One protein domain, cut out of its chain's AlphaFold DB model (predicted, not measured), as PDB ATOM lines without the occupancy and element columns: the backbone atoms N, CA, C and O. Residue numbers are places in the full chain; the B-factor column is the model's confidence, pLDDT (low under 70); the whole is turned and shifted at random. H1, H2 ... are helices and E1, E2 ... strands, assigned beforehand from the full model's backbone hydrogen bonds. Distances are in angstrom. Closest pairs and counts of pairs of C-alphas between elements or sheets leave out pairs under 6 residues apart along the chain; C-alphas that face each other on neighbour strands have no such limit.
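Overview. This is residues 11 to 127 of the 578 residues of the protein "Spore wall maturation protein DIT1" of Lasiodiplodia theobromae (UniProt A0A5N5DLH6). One twisted sheet of six strands curls round helix H2 on one face, while H3 runs slantwise over the opposite face. H1 packs on E1 and E2 and near the end of E4, which bends with E5 as a long hairpin. The printed part has 117 residues, with named elements in the order E1 E2 H1 H2 E3 E4 E5 E6 H3; the antiparallel sheet runs E2 E1 E6 E5 E4 E3. The class is mixed, helices and strands; the whole is compact, with a radius of gyration of the C-alphas of 13.5 A and spans of 38 by 37 by 27 A.

Along the chain. E1, residues 14 to 20, begins at C-alpha 14 (-10.414, -5.002, -65.670) and is 17.8 A long. E2 is residues 26 to 30, H1 34 to 39, H2 41 to 50 and E3 55 to 58. E4, residues 63 to 74, spans 28.9 A and bends by 76 degrees at residue 71; E5, residues 77 to 88, spans 32.4 A and bends by 58 degrees at residue 80. E6 is residues 95 to 101, 19.8 A. H3, residues 115 to 126, spans 15.8 A and ends at C-alpha 126 (-21.426, -10.974, -72.861).

Arrangement. E3 E4 E5 E6 form a meander, each strand the antiparallel neighbour of the one before. N 57 and O 65 join E3 to E4 at 2.9 A, N 68 and O 83 E4 to E5 at 2.8 A, and N 98 and O 84 E5 to E6 at 2.8 A, within hydrogen-bond range. E1 pairs with E6 through N 18 and O 97, 2.9 A, and with E2 in a hairpin through N 19 and O 28, 2.8 A. H3 is 8.8 A in height over the sheet, over E5 and only just over E6, with 3 C-alphas falling on E6; its closest C-alphas to E6 are Leu 124 and Leu 98, 6.4 A. H2 is on the opposite face, its Gln 47 and Ile 70 of E4 having C-alphas 6.5 A apart. H1 is on the sheet, with the C-alphas of Ala 34 and Gly 16 of E1 closest at 6.0 A. In H1, H2 and H3 every O i to N i+4 pair is within hydrogen-bond range.

Size, cuts and confidence. The two C-alphas farthest apart, of Ser 60 and Ser 76, are 39.9 A apart. The printed part has no cut; the link from E6 to H3, 13 residues, is long. Mean pLDDT of the printed part is 88.6, with residue 76 and residues 103 to 112 under 70.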
ATOM      1  N   TYR A  11     -14.061  -7.214 -61.628       94.88
ATOM      2  CA  TYR A  11     -14.311  -5.831 -62.042       94.88
ATOM      3  C   TYR A  11     -13.116  -4.898 -61.808       94.88
ATOM      4  O   TYR A  11     -12.762  -4.122 -62.688       94.88
ATOM      5  N   HIS A  12     -12.469  -4.991 -60.645       92.69
ATOM      6  CA  HIS A  12     -11.332  -4.139 -60.291       92.69
ATOM      7  C   HIS A  12     -10.043  -4.546 -61.021       92.69
ATOM      8  O   HIS A  12      -9.129  -3.734 -61.160       92.69
ATOM      9  N   GLY A  13      -9.964  -5.792 -61.497       92.25
ATOM     10  CA  GLY A  13      -8.880  -6.265 -62.354       92.25
ATOM     11  C   GLY A  13      -8.984  -5.755 -63.794       92.25
ATOM     12  O   GLY A  13      -7.952  -5.582 -64.444       92.25
ATOM     13  N   VAL A  14     -10.192  -5.473 -64.294       94.56
ATOM     14  CA  VAL A  14     -10.414  -5.002 -65.670       94.56
ATOM     15  C   VAL A  14      -9.818  -3.606 -65.868       94.56
ATOM     16  O   VAL A  14     -10.249  -2.627 -65.267       94.56
ATOM     17  N   GLN A  15      -8.848  -3.501 -66.775       93.88
ATOM     18  CA  GLN A  15      -8.252  -2.226 -67.183       93.88
ATOM     19  C   GLN A  15      -9.064  -1.558 -68.293       93.88
ATOM     20  O   GLN A  15      -9.158  -0.334 -68.361       93.88
ATOM     21  N   GLY A  16      -9.689  -2.352 -69.153       95.31
ATOM     22  CA  GLY A  16     -10.577  -1.852 -70.189       95.31
ATOM     23  C   GLY A  16     -10.629  -2.768 -71.396       95.31
ATOM     24  O   GLY A  16     -10.029  -3.844 -71.426       95.31
ATOM     25  N   PHE A  17     -11.357  -2.298 -72.397       97.62
ATOM     26  CA  PHE A  17     -11.561  -2.986 -73.659       97.62
ATOM     27  C   PHE A  17     -10.915  -2.203 -74.794       97.62
ATOM     28  O   PHE A  17     -10.728  -0.986 -74.707       97.62
ATOM     29  N   TYR A  18     -10.639  -2.880 -75.898       97.38
ATOM     30  CA  TYR A  18     -10.264  -2.224 -77.139       97.38
ATOM     31  C   TYR A  18     -10.822  -2.957 -78.348       97.38
ATOM     32  O   TYR A  18     -11.052  -4.161 -78.326       97.38
ATOM     33  N   TRP A  19     -10.979  -2.217 -79.435       96.75
ATOM     34  CA  TRP A  19     -11.166  -2.780 -80.761       96.75
ATOM     35  C   TRP A  19      -9.904  -2.561 -81.576       96.75
ATOM     36  O   TRP A  19      -9.370  -1.451 -81.597       96.75
ATOM     37  N   ARG A  20      -9.456  -3.594 -82.285       96.44
ATOM     38  CA  ARG A  20      -8.361  -3.496 -83.254       96.44
ATOM     39  C   ARG A  20      -8.683  -4.235 -84.545       96.44
ATOM     40  O   ARG A  20      -9.557  -5.100 -84.569       96.44
ATOM     41  N   ARG A  21      -7.926  -3.943 -85.598       95.62
ATOM     42  CA  ARG A  21      -7.926  -4.740 -86.833       95.62
ATOM     43  C   ARG A  21      -6.913  -5.897 -86.760       95.62
ATOM     44  O   ARG A  21      -6.039  -5.897 -85.880       95.62
ATOM     45  N   PRO A  22      -6.980  -6.874 -87.686       95.06
ATOM     46  CA  PRO A  22      -6.028  -7.987 -87.753       95.06
ATOM     47  C   PRO A  22      -4.558  -7.569 -87.884       95.06
ATOM     48  O   PRO A  22      -3.692  -8.246 -87.339       95.06
ATOM     49  N   ASP A  23      -4.276  -6.424 -88.512       94.50
ATOM     50  CA  ASP A  23      -2.933  -5.834 -88.673       94.50
ATOM     51  C   ASP A  23      -2.375  -5.147 -87.403       94.50
ATOM     52  O   ASP A  23      -1.319  -4.501 -87.424       94.50
ATOM     53  N   PHE A  24      -3.094  -5.294 -86.287       95.25
ATOM     54  CA  PHE A  24      -2.830  -4.672 -84.992       95.25
ATOM     55  C   PHE A  24      -2.961  -3.139 -84.968       95.25
ATOM     56  O   PHE A  24      -2.447  -2.485 -84.054       95.25
ATOM     57  N   SER A  25      -3.666  -2.537 -85.931       94.50
ATOM     58  CA  SER A  25      -4.086  -1.138 -85.816       94.50
ATOM     59  C   SER A  25      -5.190  -0.992 -84.764       94.50
ATOM     60  O   SER A  25      -6.206  -1.692 -84.809       94.50
ATOM     61  N   LEU A  26      -4.982  -0.086 -83.802       95.94
ATOM     62  CA  LEU A  26      -5.998   0.279 -82.814       95.94
ATOM     63  C   LEU A  26      -7.148   1.004 -83.509       95.94
ATOM     64  O   LEU A  26      -6.922   1.835 -84.387       95.94
ATOM     65  N   VAL A  27      -8.372   0.701 -83.092       94.00
ATOM     66  CA  VAL A  27      -9.576   1.379 -83.574       94.00
ATOM     67  C   VAL A  27     -10.199   2.240 -82.483       94.00
ATOM     68  O   VAL A  27     -10.549   3.385 -82.742       94.00
ATOM     69  N   SER A  28     -10.337   1.710 -81.267       93.31
ATOM     70  CA  SER A  28     -10.869   2.460 -80.120       93.31
ATOM     71  C   SER A  28     -10.561   1.744 -78.811       93.31
ATOM     72  O   SER A  28     -10.487   0.515 -78.811       93.31
ATOM     73  N   THR A  29     -10.484   2.481 -77.707       95.12
ATOM     74  CA  THR A  29     -10.403   1.949 -76.339       95.12
ATOM     75  C   THR A  29     -11.634   2.349 -75.526       95.12
ATOM     76  O   THR A  29     -12.275   3.363 -75.803       95.12
ATOM     77  N   HIS A  30     -11.994   1.533 -74.534       94.69
ATOM     78  CA  HIS A  30     -13.196   1.710 -73.712       94.69
ATOM     79  C   HIS A  30     -12.947   1.288 -72.260       94.69
ATOM     80  O   HIS A  30     -12.094   0.447 -71.983       94.69
ATOM     81  N   GLY A  31     -13.732   1.842 -71.335       90.69
ATOM     82  CA  GLY A  31     -13.612   1.592 -69.894       90.69
ATOM     83  C   GLY A  31     -12.809   2.667 -69.155       90.69
ATOM     84  O   GLY A  31     -12.367   3.653 -69.744       90.69
ATOM     85  N   THR A  32     -12.638   2.484 -67.847       84.62
ATOM     86  CA  THR A  32     -12.071   3.500 -66.943       84.62
ATOM     87  C   THR A  32     -10.648   3.916 -67.317       84.62
ATOM     88  O   THR A  32     -10.332   5.099 -67.241       84.62
ATOM     89  N   ASN A  33      -9.812   2.984 -67.796       89.88
ATOM     90  CA  ASN A  33      -8.434   3.276 -68.203       89.88
ATOM     91  C   ASN A  33      -8.259   3.358 -69.729       89.88
ATOM     92  O   ASN A  33      -7.151   3.160 -70.227       89.88
ATOM     93  N   ALA A  34      -9.318   3.680 -70.485       91.81
ATOM     94  CA  ALA A  34      -9.286   3.752 -71.951       91.81
ATOM     95  C   ALA A  34      -8.145   4.632 -72.498       91.81
ATOM     96  O   ALA A  34      -7.395   4.191 -73.369       91.81
ATOM     97  N   ALA A  35      -7.960   5.836 -71.945       93.12
ATOM     98  CA  ALA A  35      -6.891   6.751 -72.357       93.12
ATOM     99  C   ALA A  35      -5.483   6.196 -72.059       93.12
ATOM    100  O   ALA A  35      -4.567   6.337 -72.869       93.12
ATOM    101  N   ASN A  36      -5.310   5.512 -70.923       93.00
ATOM    102  CA  ASN A  36      -4.037   4.877 -70.573       93.00
ATOM    103  C   ASN A  36      -3.734   3.697 -71.508       93.00
ATOM    104  O   ASN A  36      -2.598   3.547 -71.953       93.00
ATOM    105  N   LEU A  37      -4.747   2.888 -71.840       93.75
ATOM    106  CA  LEU A  37      -4.625   1.799 -72.811       93.75
ATOM    107  C   LEU A  37      -4.269   2.319 -74.206       93.75
ATOM    108  O   LEU A  37      -3.425   1.732 -74.879       93.75
ATOM    109  N   GLU A  38      -4.872   3.431 -74.626       94.94
ATOM    110  CA  GLU A  38      -4.573   4.069 -75.909       94.94
ATOM    111  C   GLU A  38      -3.121   4.560 -75.954       94.94
ATOM    112  O   GLU A  38      -2.386   4.239 -76.888       94.94
ATOM    113  N   SER A  39      -2.659   5.234 -74.894       94.06
ATOM    114  CA  SER A  39      -1.263   5.673 -74.776       94.06
ATOM    115  C   SER A  39      -0.265   4.509 -74.742       94.06
ATOM    116  O   SER A  39       0.860   4.656 -75.222       94.06
ATOM    117  N   ALA A  40      -0.642   3.364 -74.170       93.75
ATOM    118  CA  ALA A  40       0.204   2.175 -74.070       93.75
ATOM    119  C   ALA A  40       0.105   1.243 -75.294       93.75
ATOM    120  O   ALA A  40       0.777   0.206 -75.332       93.75
ATOM    121  N   TRP A  41      -0.696   1.594 -76.311       95.75
ATOM    122  CA  TRP A  41      -0.996   0.700 -77.430       95.75
ATOM    123  C   TRP A  41       0.245   0.208 -78.171       95.75
ATOM    124  O   TRP A  41       0.298  -0.947 -78.574       95.75
ATOM    125  N   SER A  42       1.265   1.051 -78.345       94.50
ATOM    126  CA  SER A  42       2.499   0.663 -79.041       94.50
ATOM    127  C   SER A  42       3.209  -0.518 -78.363       94.50
ATOM    128  O   SER A  42       3.649  -1.441 -79.050       94.50
ATOM    129  N   GLN A  43       3.257  -0.531 -77.026       93.62
ATOM    130  CA  GLN A  43       3.845  -1.615 -76.233       93.62
ATOM    131  C   GLN A  43       2.991  -2.885 -76.296       93.62
ATOM    132  O   GLN A  43       3.524  -3.982 -76.480       93.62
ATOM    133  N   LEU A  44       1.668  -2.730 -76.175       94.44
ATOM    134  CA  LEU A  44       0.716  -3.839 -76.236       94.44
ATOM    135  C   LEU A  44       0.717  -4.481 -77.632       94.44
ATOM    136  O   LEU A  44       0.853  -5.696 -77.742       94.44
ATOM    137  N   ARG A  45       0.686  -3.681 -78.705       95.88
ATOM    138  CA  ARG A  45       0.793  -4.137 -80.101       95.88
ATOM    139  C   ARG A  45       2.053  -4.959 -80.340       95.88
ATOM    140  O   ARG A  45       1.963  -6.026 -80.942       95.88
ATOM    141  N   HIS A  46       3.210  -4.463 -79.899       94.94
ATOM    142  CA  HIS A  46       4.478  -5.166 -80.084       94.94
ATOM    143  C   HIS A  46       4.412  -6.563 -79.455       94.94
ATOM    144  O   HIS A  46       4.661  -7.554 -80.138       94.94
ATOM    145  N   GLN A  47       3.972  -6.648 -78.199       95.00
ATOM    146  CA  GLN A  47       3.874  -7.915 -77.477       95.00
ATOM    147  C   GLN A  47       2.839  -8.873 -78.063       95.00
ATOM    148  O   GLN A  47       3.159 -10.040 -78.267       95.00
ATOM    149  N   LEU A  48       1.641  -8.396 -78.410       94.44
ATOM    150  CA  LEU A  48       0.622  -9.243 -79.041       94.44
ATOM    151  C   LEU A  48       1.061  -9.783 -80.409       94.44
ATOM    152  O   LEU A  48       0.612 -10.850 -80.814       94.44
ATOM    153  N   SER A  49       1.932  -9.063 -81.123       93.44
ATOM    154  CA  SER A  49       2.483  -9.535 -82.398       93.44
ATOM    155  C   SER A  49       3.637 -10.531 -82.241       93.44
ATOM    156  O   SER A  49       3.877 -11.327 -83.146       93.44
ATOM    157  N   SER A  50       4.351 -10.499 -81.108       91.88
ATOM    158  CA  SER A  50       5.548 -11.318 -80.873       91.88
ATOM    159  C   SER A  50       5.307 -12.552 -80.003       91.88
ATOM    160  O   SER A  50       6.070 -13.512 -80.085       91.88
ATOM    161  N   ILE A  51       4.295 -12.524 -79.134       92.06
ATOM    162  CA  ILE A  51       4.021 -13.584 -78.160       92.06
ATOM    163  C   ILE A  51       2.987 -14.551 -78.740       92.06
ATOM    164  O   ILE A  51       1.943 -14.140 -79.243       92.06
ATOM    165  N   GLN A  52       3.265 -15.853 -78.650       88.38
ATOM    166  CA  GLN A  52       2.275 -16.875 -78.984       88.38
ATOM    167  C   GLN A  52       1.199 -16.938 -77.888       88.38
ATOM    168  O   GLN A  52       1.554 -17.015 -76.708       88.38
ATOM    169  N   PRO A  53      -0.097 -16.940 -78.244       89.69
ATOM    170  CA  PRO A  53      -1.173 -17.072 -77.271       89.69
ATOM    171  C   PRO A  53      -1.026 -18.355 -76.457       89.69
ATOM    172  O   PRO A  53      -0.811 -19.437 -77.005       89.69
ATOM    173  N   ARG A  54      -1.193 -18.240 -75.142       87.06
ATOM    174  CA  ARG A  54      -1.058 -19.358 -74.203       87.06
ATOM    175  C   ARG A  54      -2.278 -20.283 -74.226       87.06
ATOM    176  O   ARG A  54      -2.156 -21.476 -73.974       87.06
ATOM    177  N   GLN A  55      -3.454 -19.732 -74.520       80.38
ATOM    178  CA  GLN A  55      -4.710 -20.475 -74.594       80.38
ATOM    179  C   GLN A  55      -5.514 -20.040 -75.817       80.38
ATOM    180  O   GLN A  55      -5.544 -18.855 -76.160       80.38
ATOM    181  N   ASN A  56      -6.196 -21.005 -76.434       85.75
ATOM    182  CA  ASN A  56      -7.166 -20.782 -77.496       85.75
ATOM    183  C   ASN A  56      -8.463 -21.530 -77.158       85.75
ATOM    184  O   ASN A  56      -8.477 -22.760 -77.137       85.75
ATOM    185  N   VAL A  57      -9.527 -20.790 -76.857       89.88
ATOM    186  CA  VAL A  57     -10.856 -21.348 -76.570       89.88
ATOM    187  C   VAL A  57     -11.708 -21.198 -77.822       89.88
ATOM    188  O   VAL A  57     -11.985 -20.079 -78.249       89.88
ATOM    189  N   ALA A  58     -12.106 -22.316 -78.424       91.06
ATOM    190  CA  ALA A  58     -13.068 -22.322 -79.519       91.06
ATOM    191  C   ALA A  58     -14.487 -22.411 -78.951       91.06
ATOM    192  O   ALA A  58     -14.774 -23.285 -78.135       91.06
ATOM    193  N   LEU A  59     -15.351 -21.506 -79.394       90.69
ATOM    194  CA  LEU A  59     -16.772 -21.502 -79.082       90.69
ATOM    195  C   LEU A  59     -17.543 -22.083 -80.280       90.69
ATOM    196  O   LEU A  59     -17.084 -22.012 -81.423       90.69
ATOM    197  N   SER A  60     -18.708 -22.672 -80.028       86.50
ATOM    198  CA  SER A  60     -19.567 -23.262 -81.063       86.50
ATOM    199  C   SER A  60     -20.082 -22.248 -82.098       86.50
ATOM    200  O   SER A  60     -20.350 -22.630 -83.233       86.50
ATOM    201  N   SER A  61     -20.143 -20.955 -81.761       85.69
ATOM    202  CA  SER A  61     -20.542 -19.852 -82.651       85.69
ATOM    203  C   SER A  61     -19.447 -19.364 -83.609       85.69
ATOM    204  O   SER A  61     -19.465 -18.206 -84.024       85.69
ATOM    205  N   GLU A  62     -18.468 -20.214 -83.940       88.00
ATOM    206  CA  GLU A  62     -17.304 -19.867 -84.781       88.00
ATOM    207  C   GLU A  62     -16.485 -18.682 -84.235       88.00
ATOM    208  O   GLU A  62     -15.760 -17.994 -84.967       88.00
ATOM    209  N   LYS A  63     -16.615 -18.421 -82.931       93.44
ATOM    210  CA  LYS A  63     -15.800 -17.457 -82.199       93.44
ATOM    211  C   LYS A  63     -14.611 -18.174 -81.576       93.44
ATOM    212  O   LYS A  63     -14.720 -19.303 -81.100       93.44
ATOM    213  N   HIS A  64     -13.481 -17.487 -81.522       94.88
ATOM    214  CA  HIS A  64     -12.265 -17.998 -80.900       94.88
ATOM    215  C   HIS A  64     -11.691 -16.954 -79.960       94.88
ATOM    216  O   HIS A  64     -11.572 -15.789 -80.335       94.88
ATOM    217  N   ILE A  65     -11.307 -17.367 -78.756       95.44
ATOM    218  CA  ILE A  65     -10.691 -16.480 -77.774       95.44
ATOM    219  C   ILE A  65      -9.238 -16.862 -77.579       95.44
ATOM    220  O   ILE A  65      -8.928 -17.971 -77.143       95.44
ATOM    221  N   LYS A  66      -8.351 -15.913 -77.860       95.25
ATOM    222  CA  LYS A  66      -6.913 -16.048 -77.632       95.25
ATOM    223  C   LYS A  66      -6.530 -15.323 -76.357       95.25
ATOM    224  O   LYS A  66      -6.929 -14.180 -76.171       95.25
ATOM    225  N   SER A  67      -5.756 -15.977 -75.499       94.94
ATOM    226  CA  SER A  67      -5.280 -15.381 -74.244       94.94
ATOM    227  C   SER A  67      -3.764 -15.229 -74.260       94.94
ATOM    228  O   SER A  67      -3.054 -16.194 -74.550       94.94
ATOM    229  N   THR A  68      -3.274 -14.031 -73.950       94.44
ATOM    230  CA  THR A  68      -1.854 -13.663 -74.006       94.44
ATOM    231  C   THR A  68      -1.471 -12.895 -72.750       94.44
ATOM    232  O   THR A  68      -2.105 -11.897 -72.418       94.44
ATOM    233  N   ASP A  69      -0.420 -13.339 -72.067       93.25
ATOM    234  CA  ASP A  69       0.173 -12.579 -70.971       93.25
ATOM    235  C   ASP A  69       1.130 -11.525 -71.533       93.25
ATOM    236  O   ASP A  69       1.974 -11.836 -72.376       93.25
ATOM    237  N   ILE A  70       1.014 -10.287 -71.057       92.50
ATOM    238  CA  ILE A  70       1.869  -9.169 -71.467       92.50
ATOM    239  C   ILE A  70       2.344  -8.377 -70.250       92.50
ATOM    240  O   ILE A  70       1.686  -8.355 -69.212       92.50
ATOM    241  N   SER A  71       3.460  -7.671 -70.386       92.31
ATOM    242  CA  SER A  71       3.938  -6.711 -69.391       92.31
ATOM    243  C   SER A  71       3.748  -5.298 -69.918       92.31
ATOM    244  O   SER A  71       4.310  -4.945 -70.949       92.31
ATOM    245  N   LEU A  72       2.965  -4.469 -69.236       86.56
ATOM    246  CA  LEU A  72       2.730  -3.086 -69.656       86.56
ATOM    247  C   LEU A  72       3.069  -2.122 -68.538       86.56
ATOM    248  O   LEU A  72       2.869  -2.432 -67.366       86.56
ATOM    249  N   SER A  73       3.512  -0.927 -68.922       84.19
ATOM    250  CA  SER A  73       3.494   0.218 -68.023       84.19
ATOM    251  C   SER A  73       2.217   1.022 -68.254       84.19
ATOM    252  O   SER A  73       2.127   1.792 -69.211       84.19
ATOM    253  N   LEU A  74       1.215   0.819 -67.399       79.62
ATOM    254  CA  LEU A  74       0.013   1.655 -67.367       79.62
ATOM    255  C   LEU A  74       0.170   2.668 -66.231       79.62
ATOM    256  O   LEU A  74       0.526   2.301 -65.117       79.62
ATOM    257  N   ALA A  75      -0.056   3.953 -66.520       73.31
ATOM    258  CA  ALA A  75       0.066   5.041 -65.543       73.31
ATOM    259  C   ALA A  75       1.411   5.083 -64.774       73.31
ATOM    260  O   ALA A  75       1.464   5.544 -63.639       73.31
ATOM    261  N   SER A  76       2.515   4.686 -65.423       69.88
ATOM    262  CA  SER A  76       3.886   4.638 -64.867       69.88
ATOM    263  C   SER A  76       4.199   3.469 -63.924       69.88
ATOM    264  O   SER A  76       5.295   3.425 -63.369       69.88
ATOM    265  N   GLU A  77       3.311   2.481 -63.793       73.38
ATOM    266  CA  GLU A  77       3.578   1.246 -63.048       73.38
ATOM    267  C   GLU A  77       3.669   0.061 -64.009       73.38
ATOM    268  O   GLU A  77       2.767  -0.175 -64.812       73.38
ATOM    269  N   SER A  78       4.788  -0.669 -63.970       81.75
ATOM    270  CA  SER A  78       4.965  -1.881 -64.772       81.75
ATOM    271  C   SER A  78       4.332  -3.068 -64.059       81.75
ATOM    272  O   SER A  78       4.765  -3.428 -62.966       81.75
ATOM    273  N   SER A  79       3.357  -3.706 -64.696       88.56
ATOM    274  CA  SER A  79       2.705  -4.910 -64.178       88.56
ATOM    275  C   SER A  79       2.455  -5.925 -65.291       88.56
ATOM    276  O   SER A  79       2.613  -5.629 -66.480       88.56
ATOM    277  N   THR A  80       2.084  -7.140 -64.898       91.25
ATOM    278  CA  THR A  80       1.685  -8.201 -65.822       91.25
ATOM    279  C   THR A  80       0.169  -8.200 -65.974       91.25
ATOM    280  O   THR A  80      -0.577  -8.157 -64.994       91.25
ATOM    281  N   TYR A  81      -0.283  -8.284 -67.217       93.06
ATOM    282  CA  TYR A  81      -1.687  -8.280 -67.597       93.06
ATOM    283  C   TYR A  81      -2.012  -9.522 -68.423       93.06
ATOM    284  O   TYR A  81      -1.189  -9.989 -69.209       93.06
ATOM    285  N   CYS A  82      -3.228 -10.029 -68.261       94.12
ATOM    286  CA  CYS A  82      -3.834 -11.014 -69.146       94.12
ATOM    287  C   CYS A  82      -4.651 -10.264 -70.205       94.12
ATOM    288  O   CYS A  82      -5.534  -9.469 -69.872       94.12
ATOM    289  N   VAL A  83      -4.356 -10.502 -71.482       96.25
ATOM    290  CA  VAL A  83      -5.145  -9.998 -72.608       96.25
ATOM    291  C   VAL A  83      -5.930 -11.135 -73.223       96.25
ATOM    292  O   VAL A  83      -5.346 -12.139 -73.627       96.25
ATOM    293  N   ARG A  84      -7.243 -10.950 -73.357       96.56
ATOM    294  CA  ARG A  84      -8.127 -11.880 -74.062       96.56
ATOM    295  C   ARG A  84      -8.692 -11.221 -75.307       96.56
ATOM    296  O   ARG A  84      -9.304 -10.164 -75.212       96.56
ATOM    297  N   GLU A  85      -8.491 -11.845 -76.459       97.62
ATOM    298  CA  GLU A  85      -8.959 -11.357 -77.754       97.62
ATOM    299  C   GLU A  85     -10.028 -12.277 -78.326       97.62
ATOM    300  O   GLU A  85      -9.756 -13.438 -78.633       97.62
ATOM    301  N   LEU A  86     -11.236 -11.743 -78.489       97.00
ATOM    302  CA  LEU A  86     -12.352 -12.400 -79.147       97.00
ATOM    303  C   LEU A  86     -12.272 -12.152 -80.654       97.00
ATOM    304  O   LEU A  86     -12.474 -11.038 -81.145       97.00
ATOM    305  N   HIS A  87     -12.023 -13.230 -81.385       95.94
ATOM    306  CA  HIS A  87     -12.121 -13.295 -82.831       95.94
ATOM    307  C   HIS A  87     -13.495 -13.832 -83.210       95.94
ATOM    308  O   HIS A  87     -13.909 -14.882 -82.720       95.94
ATOM    309  N   ASN A  88     -14.191 -13.128 -84.095       92.94
ATOM    310  CA  ASN A  88     -15.490 -13.544 -84.599       92.94
ATOM    311  C   ASN A  88     -15.410 -13.706 -86.116       92.94
ATOM    312  O   ASN A  88     -15.160 -12.730 -86.823       92.94
ATOM    313  N   SER A  89     -15.659 -14.916 -86.610       90.31
ATOM    314  CA  SER A  89     -15.607 -15.232 -88.042       90.31
ATOM    315  C   SER A  89     -16.605 -14.410 -88.871       90.31
ATOM    316  O   SER A  89     -16.326 -14.085 -90.023       90.31
ATOM    317  N   ALA A  90     -17.710 -13.956 -88.268       90.12
ATOM    318  CA  ALA A  90     -18.668 -13.045 -88.900       90.12
ATOM    319  C   ALA A  90     -18.170 -11.586 -89.018       90.12
ATOM    320  O   ALA A  90     -18.801 -10.771 -89.692       90.12
ATOM    321  N   ARG A  91     -17.075 -11.220 -88.335       88.94
ATOM    322  CA  ARG A  91     -16.443  -9.886 -88.372       88.94
ATOM    323  C   ARG A  91     -14.914 -10.021 -88.369       88.94
ATOM    324  O   ARG A  91     -14.270  -9.613 -87.403       88.94
ATOM    325  N   PRO A  92     -14.317 -10.564 -89.444       90.81
ATOM    326  CA  PRO A  92     -12.887 -10.872 -89.477       90.81
ATOM    327  C   PRO A  92     -12.002  -9.623 -89.338       90.81
ATOM    328  O   PRO A  92     -10.886  -9.716 -88.836       90.81
ATOM    329  N   ASP A  93     -12.515  -8.448 -89.710       91.44
ATOM    330  CA  ASP A  93     -11.781  -7.178 -89.679       91.44
ATOM    331  C   ASP A  93     -11.781  -6.485 -88.306       91.44
ATOM    332  O   ASP A  93     -11.249  -5.382 -88.166       91.44
ATOM    333  N   SER A  94     -12.410  -7.071 -87.285       93.75
ATOM    334  CA  SER A  94     -12.528  -6.457 -85.960       93.75
ATOM    335  C   SER A  94     -12.357  -7.480 -84.849       93.75
ATOM    336  O   SER A  94     -13.090  -8.459 -84.758       93.75
ATOM    337  N   ILE A  95     -11.401  -7.207 -83.970       97.00
ATOM    338  CA  ILE A  95     -11.059  -8.043 -82.823       97.00
ATOM    339  C   ILE A  95     -11.343  -7.233 -81.565       97.00
ATOM    340  O   ILE A  95     -10.853  -6.107 -81.435       97.00
ATOM    341  N   LEU A  96     -12.147  -7.804 -80.666       97.88
ATOM    342  CA  LEU A  96     -12.433  -7.225 -79.356       97.88
ATOM    343  C   LEU A  96     -11.427  -7.770 -78.349       97.88
ATOM    344  O   LEU A  96     -11.352  -8.979 -78.150       97.88
ATOM    345  N   GLY A  97     -10.676  -6.884 -77.713       97.62
ATOM    346  CA  GLY A  97      -9.756  -7.226 -76.642       97.62
ATOM    347  C   GLY A  97     -10.262  -6.774 -75.278       97.62
ATOM    348  O   GLY A  97     -10.853  -5.702 -75.157       97.62
ATOM    349  N   LEU A  98      -9.972  -7.571 -74.254       97.69
ATOM    350  CA  LEU A  98     -10.122  -7.253 -72.837       97.69
ATOM    351  C   LEU A  98      -8.744  -7.336 -72.171       97.69
ATOM    352  O   LEU A  98      -8.027  -8.317 -72.370       97.69
ATOM    353  N   VAL A  99      -8.379  -6.314 -71.395       96.25
ATOM    354  CA  VAL A  99      -7.130  -6.269 -70.623       96.25
ATOM    355  C   VAL A  99      -7.458  -6.352 -69.136       96.25
ATOM    356  O   VAL A  99      -8.169  -5.490 -68.617       96.25
ATOM    357  N   CYS A 100      -6.901  -7.347 -68.449       94.62
ATOM    358  CA  CYS A 100      -7.092  -7.573 -67.017       94.62
ATOM    359  C   CYS A 100      -5.749  -7.645 -66.287       94.62
ATOM    360  O   CYS A 100      -4.778  -8.195 -66.801       94.62
ATOM    361  N   THR A 101      -5.678  -7.106 -65.072       91.75
ATOM    362  CA  THR A 101      -4.517  -7.265 -64.189       91.75
ATOM    363  C   THR A 101      -4.360  -8.728 -63.804       91.75
ATOM    364  O   THR A 101      -5.308  -9.351 -63.326       91.75
ATOM    365  N   LYS A 102      -3.153  -9.275 -63.957       85.06
ATOM    366  CA  LYS A 102      -2.863 -10.638 -63.525       85.06
ATOM    367  C   LYS A 102      -2.538 -10.637 -62.033       85.06
ATOM    368  O   LYS A 102      -1.527 -10.076 -61.618       85.06
ATOM    369  N   SER A 103      -3.389 -11.258 -61.221       67.69
ATOM    370  CA  SER A 103      -3.079 -11.461 -59.804       67.69
ATOM    371  C   SER A 103      -1.991 -12.528 -59.646       67.69
ATOM    372  O   SER A 103      -1.963 -13.509 -60.393       67.69
ATOM    373  N   ALA A 104      -1.098 -12.357 -58.669       53.88
ATOM    374  CA  ALA A 104      -0.086 -13.345 -58.299       53.88
ATOM    375  C   ALA A 104      -0.738 -14.522 -57.542       53.88
ATOM    376  O   ALA A 104      -0.578 -14.670 -56.333       53.88
ATOM    377  N   GLY A 105      -1.547 -15.323 -58.238       49.94
ATOM    378  CA  GLY A 105      -2.109 -16.570 -57.717       49.94
ATOM    379  C   GLY A 105      -1.073 -17.703 -57.694       49.94
ATOM    380  O   GLY A 105      -0.056 -17.613 -58.389       49.94
ATOM    381  N   PRO A 106      -1.298 -18.768 -56.901       38.38
ATOM    382  CA  PRO A 106      -0.359 -19.875 -56.798       38.38
ATOM    383  C   PRO A 106      -0.145 -20.514 -58.171       38.38
ATOM    384  O   PRO A 106      -1.083 -20.843 -58.891       38.38
ATOM    385  N   THR A 107       1.125 -20.690 -58.519       39.38
ATOM    386  CA  THR A 107       1.599 -21.478 -59.652       39.38
ATOM    387  C   THR A 107       1.211 -22.946 -59.447       39.38
ATOM    388  O   THR A 107       2.017 -23.738 -58.962       39.38
ATOM    389  N   SER A 108      -0.027 -23.319 -59.755       38.81
ATOM    390  CA  SER A 108      -0.467 -24.716 -59.763       38.81
ATOM    391  C   SER A 108      -1.191 -25.028 -61.068       38.81
ATOM    392  O   SER A 108      -2.215 -24.426 -61.364       38.81
ATOM    393  N   GLU A 109      -0.588 -25.957 -61.811       42.06
ATOM    394  CA  GLU A 109      -1.015 -26.601 -63.061       42.06
ATOM    395  C   GLU A 109      -1.564 -25.681 -64.161       42.06
ATOM    396  O   GLU A 109      -2.713 -25.255 -64.187       42.06
ATOM    397  N   GLU A 110      -0.699 -25.447 -65.148       49.34
ATOM    398  CA  GLU A 110      -0.839 -24.530 -66.277       49.34
ATOM    399  C   GLU A 110      -2.027 -24.769 -67.239       49.34
ATOM    400  O   GLU A 110      -2.114 -24.081 -68.259       49.34
ATOM    401  N   SER A 111      -2.954 -25.681 -66.937       52.56
ATOM    402  CA  SER A 111      -3.980 -26.164 -67.871       52.56
ATOM    403  C   SER A 111      -5.434 -26.128 -67.377       52.56
ATOM    404  O   SER A 111      -6.327 -26.321 -68.204       52.56
ATOM    405  N   SER A 112      -5.721 -25.872 -66.093       68.19
ATOM    406  CA  SER A 112      -7.112 -25.874 -65.601       68.19
ATOM    407  C   SER A 112      -7.711 -24.463 -65.544       68.19
ATOM    408  O   SER A 112      -7.110 -23.550 -64.986       68.19
ATOM    409  N   MET A 113      -8.888 -24.275 -66.153       82.94
ATOM    410  CA  MET A 113      -9.662 -23.032 -66.048       82.94
ATOM    411  C   MET A 113     -10.125 -22.828 -64.598       82.94
ATOM    412  O   MET A 113     -10.526 -23.787 -63.937       82.94
ATOM    413  N   ASP A 114     -10.084 -21.586 -64.122       90.25
ATOM    414  CA  ASP A 114     -10.562 -21.165 -62.805       90.25
ATOM    415  C   ASP A 114     -11.663 -20.096 -62.917       90.25
ATOM    416  O   ASP A 114     -12.007 -19.645 -64.015       90.25
ATOM    417  N   LEU A 115     -12.216 -19.675 -61.771       92.00
ATOM    418  CA  LEU A 115     -13.298 -18.686 -61.716       92.00
ATOM    419  C   LEU A 115     -12.921 -17.364 -62.385       92.00
ATOM    420  O   LEU A 115     -13.739 -16.790 -63.097       92.00
ATOM    421  N   VAL A 116     -11.696 -16.882 -62.153       91.88
ATOM    422  CA  VAL A 116     -11.214 -15.615 -62.718       91.88
ATOM    423  C   VAL A 116     -11.133 -15.732 -64.233       91.88
ATOM    424  O   VAL A 116     -11.686 -14.894 -64.941       91.88
ATOM    425  N   SER A 117     -10.524 -16.805 -64.742       91.50
ATOM    426  CA  SER A 117     -10.402 -17.029 -66.179       91.50
ATOM    427  C   SER A 117     -11.757 -17.157 -66.860       91.50
ATOM    428  O   SER A 117     -11.973 -16.546 -67.905       91.50
ATOM    429  N   TRP A 118     -12.684 -17.916 -66.270       94.12
ATOM    430  CA  TRP A 118     -14.048 -18.024 -66.781       94.12
ATOM    431  C   TRP A 118     -14.772 -16.677 -66.765       94.12
ATOM    432  O   TRP A 118     -15.387 -16.303 -67.757       94.12
ATOM    433  N   ALA A 119     -14.660 -15.917 -65.678       94.94
ATOM    434  CA  ALA A 119     -15.326 -14.632 -65.536       94.94
ATOM    435  C   ALA A 119     -14.829 -13.593 -66.551       94.94
ATOM    436  O   ALA A 119     -15.622 -12.824 -67.088       94.94
ATOM    437  N   GLU A 120     -13.531 -13.577 -66.856       94.69
ATOM    438  CA  GLU A 120     -12.972 -12.735 -67.916       94.69
ATOM    439  C   GLU A 120     -13.508 -13.129 -69.301       94.69
ATOM    440  O   GLU A 120     -13.840 -12.255 -70.104       94.69
ATOM    441  N   LEU A 121     -13.626 -14.435 -69.583       94.25
ATOM    442  CA  LEU A 121     -14.238 -14.936 -70.820       94.25
ATOM    443  C   LEU A 121     -15.720 -14.553 -70.901       94.25
ATOM    444  O   LEU A 121     -16.166 -14.080 -71.944       94.25
ATOM    445  N   PHE A 122     -16.451 -14.705 -69.799       96.19
ATOM    446  CA  PHE A 122     -17.838 -14.282 -69.647       96.19
ATOM    447  C   PHE A 122     -18.008 -12.795 -69.940       96.19
ATOM    448  O   PHE A 122     -18.775 -12.435 -70.827       96.19
ATOM    449  N   VAL A 123     -17.226 -11.930 -69.291       96.69
ATOM    450  CA  VAL A 123     -17.270 -10.484 -69.535       96.69
ATOM    451  C   VAL A 123     -16.973 -10.159 -71.001       96.69
ATOM    452  O   VAL A 123     -17.687  -9.361 -71.602       96.69
ATOM    453  N   LEU A 124     -15.957 -10.783 -71.601       96.06
ATOM    454  CA  LEU A 124     -15.595 -10.548 -73.000       96.06
ATOM    455  C   LEU A 124     -16.683 -11.010 -73.990       96.06
ATOM    456  O   LEU A 124     -16.872 -10.369 -75.023       96.06
ATOM    457  N   CYS A 125     -17.382 -12.107 -73.695       95.12
ATOM    458  CA  CYS A 125     -18.426 -12.651 -74.567       95.12
ATOM    459  C   CYS A 125     -19.766 -11.931 -74.422       95.12
ATOM    460  O   CYS A 125     -20.450 -11.721 -75.424       95.12
ATOM    461  N   GLU A 126     -20.123 -11.552 -73.194       95.69
ATOM    462  CA  GLU A 126     -21.426 -10.974 -72.861       95.69
ATOM    463  C   GLU A 126     -21.443  -9.445 -72.905       95.69
ATOM    464  O   GLU A 126     -22.515  -8.831 -72.882       95.69
ATOM    465  N   THR A 127     -20.276  -8.791 -72.988       96.25
ATOM    466  CA  THR A 127     -20.234  -7.334 -73.091       96.25
ATOM    467  C   THR A 127     -20.926  -6.841 -74.360       96.25
ATOM    468  O   THR A 127     -20.603  -7.205 -75.492       96.25
TER     469      THR A 127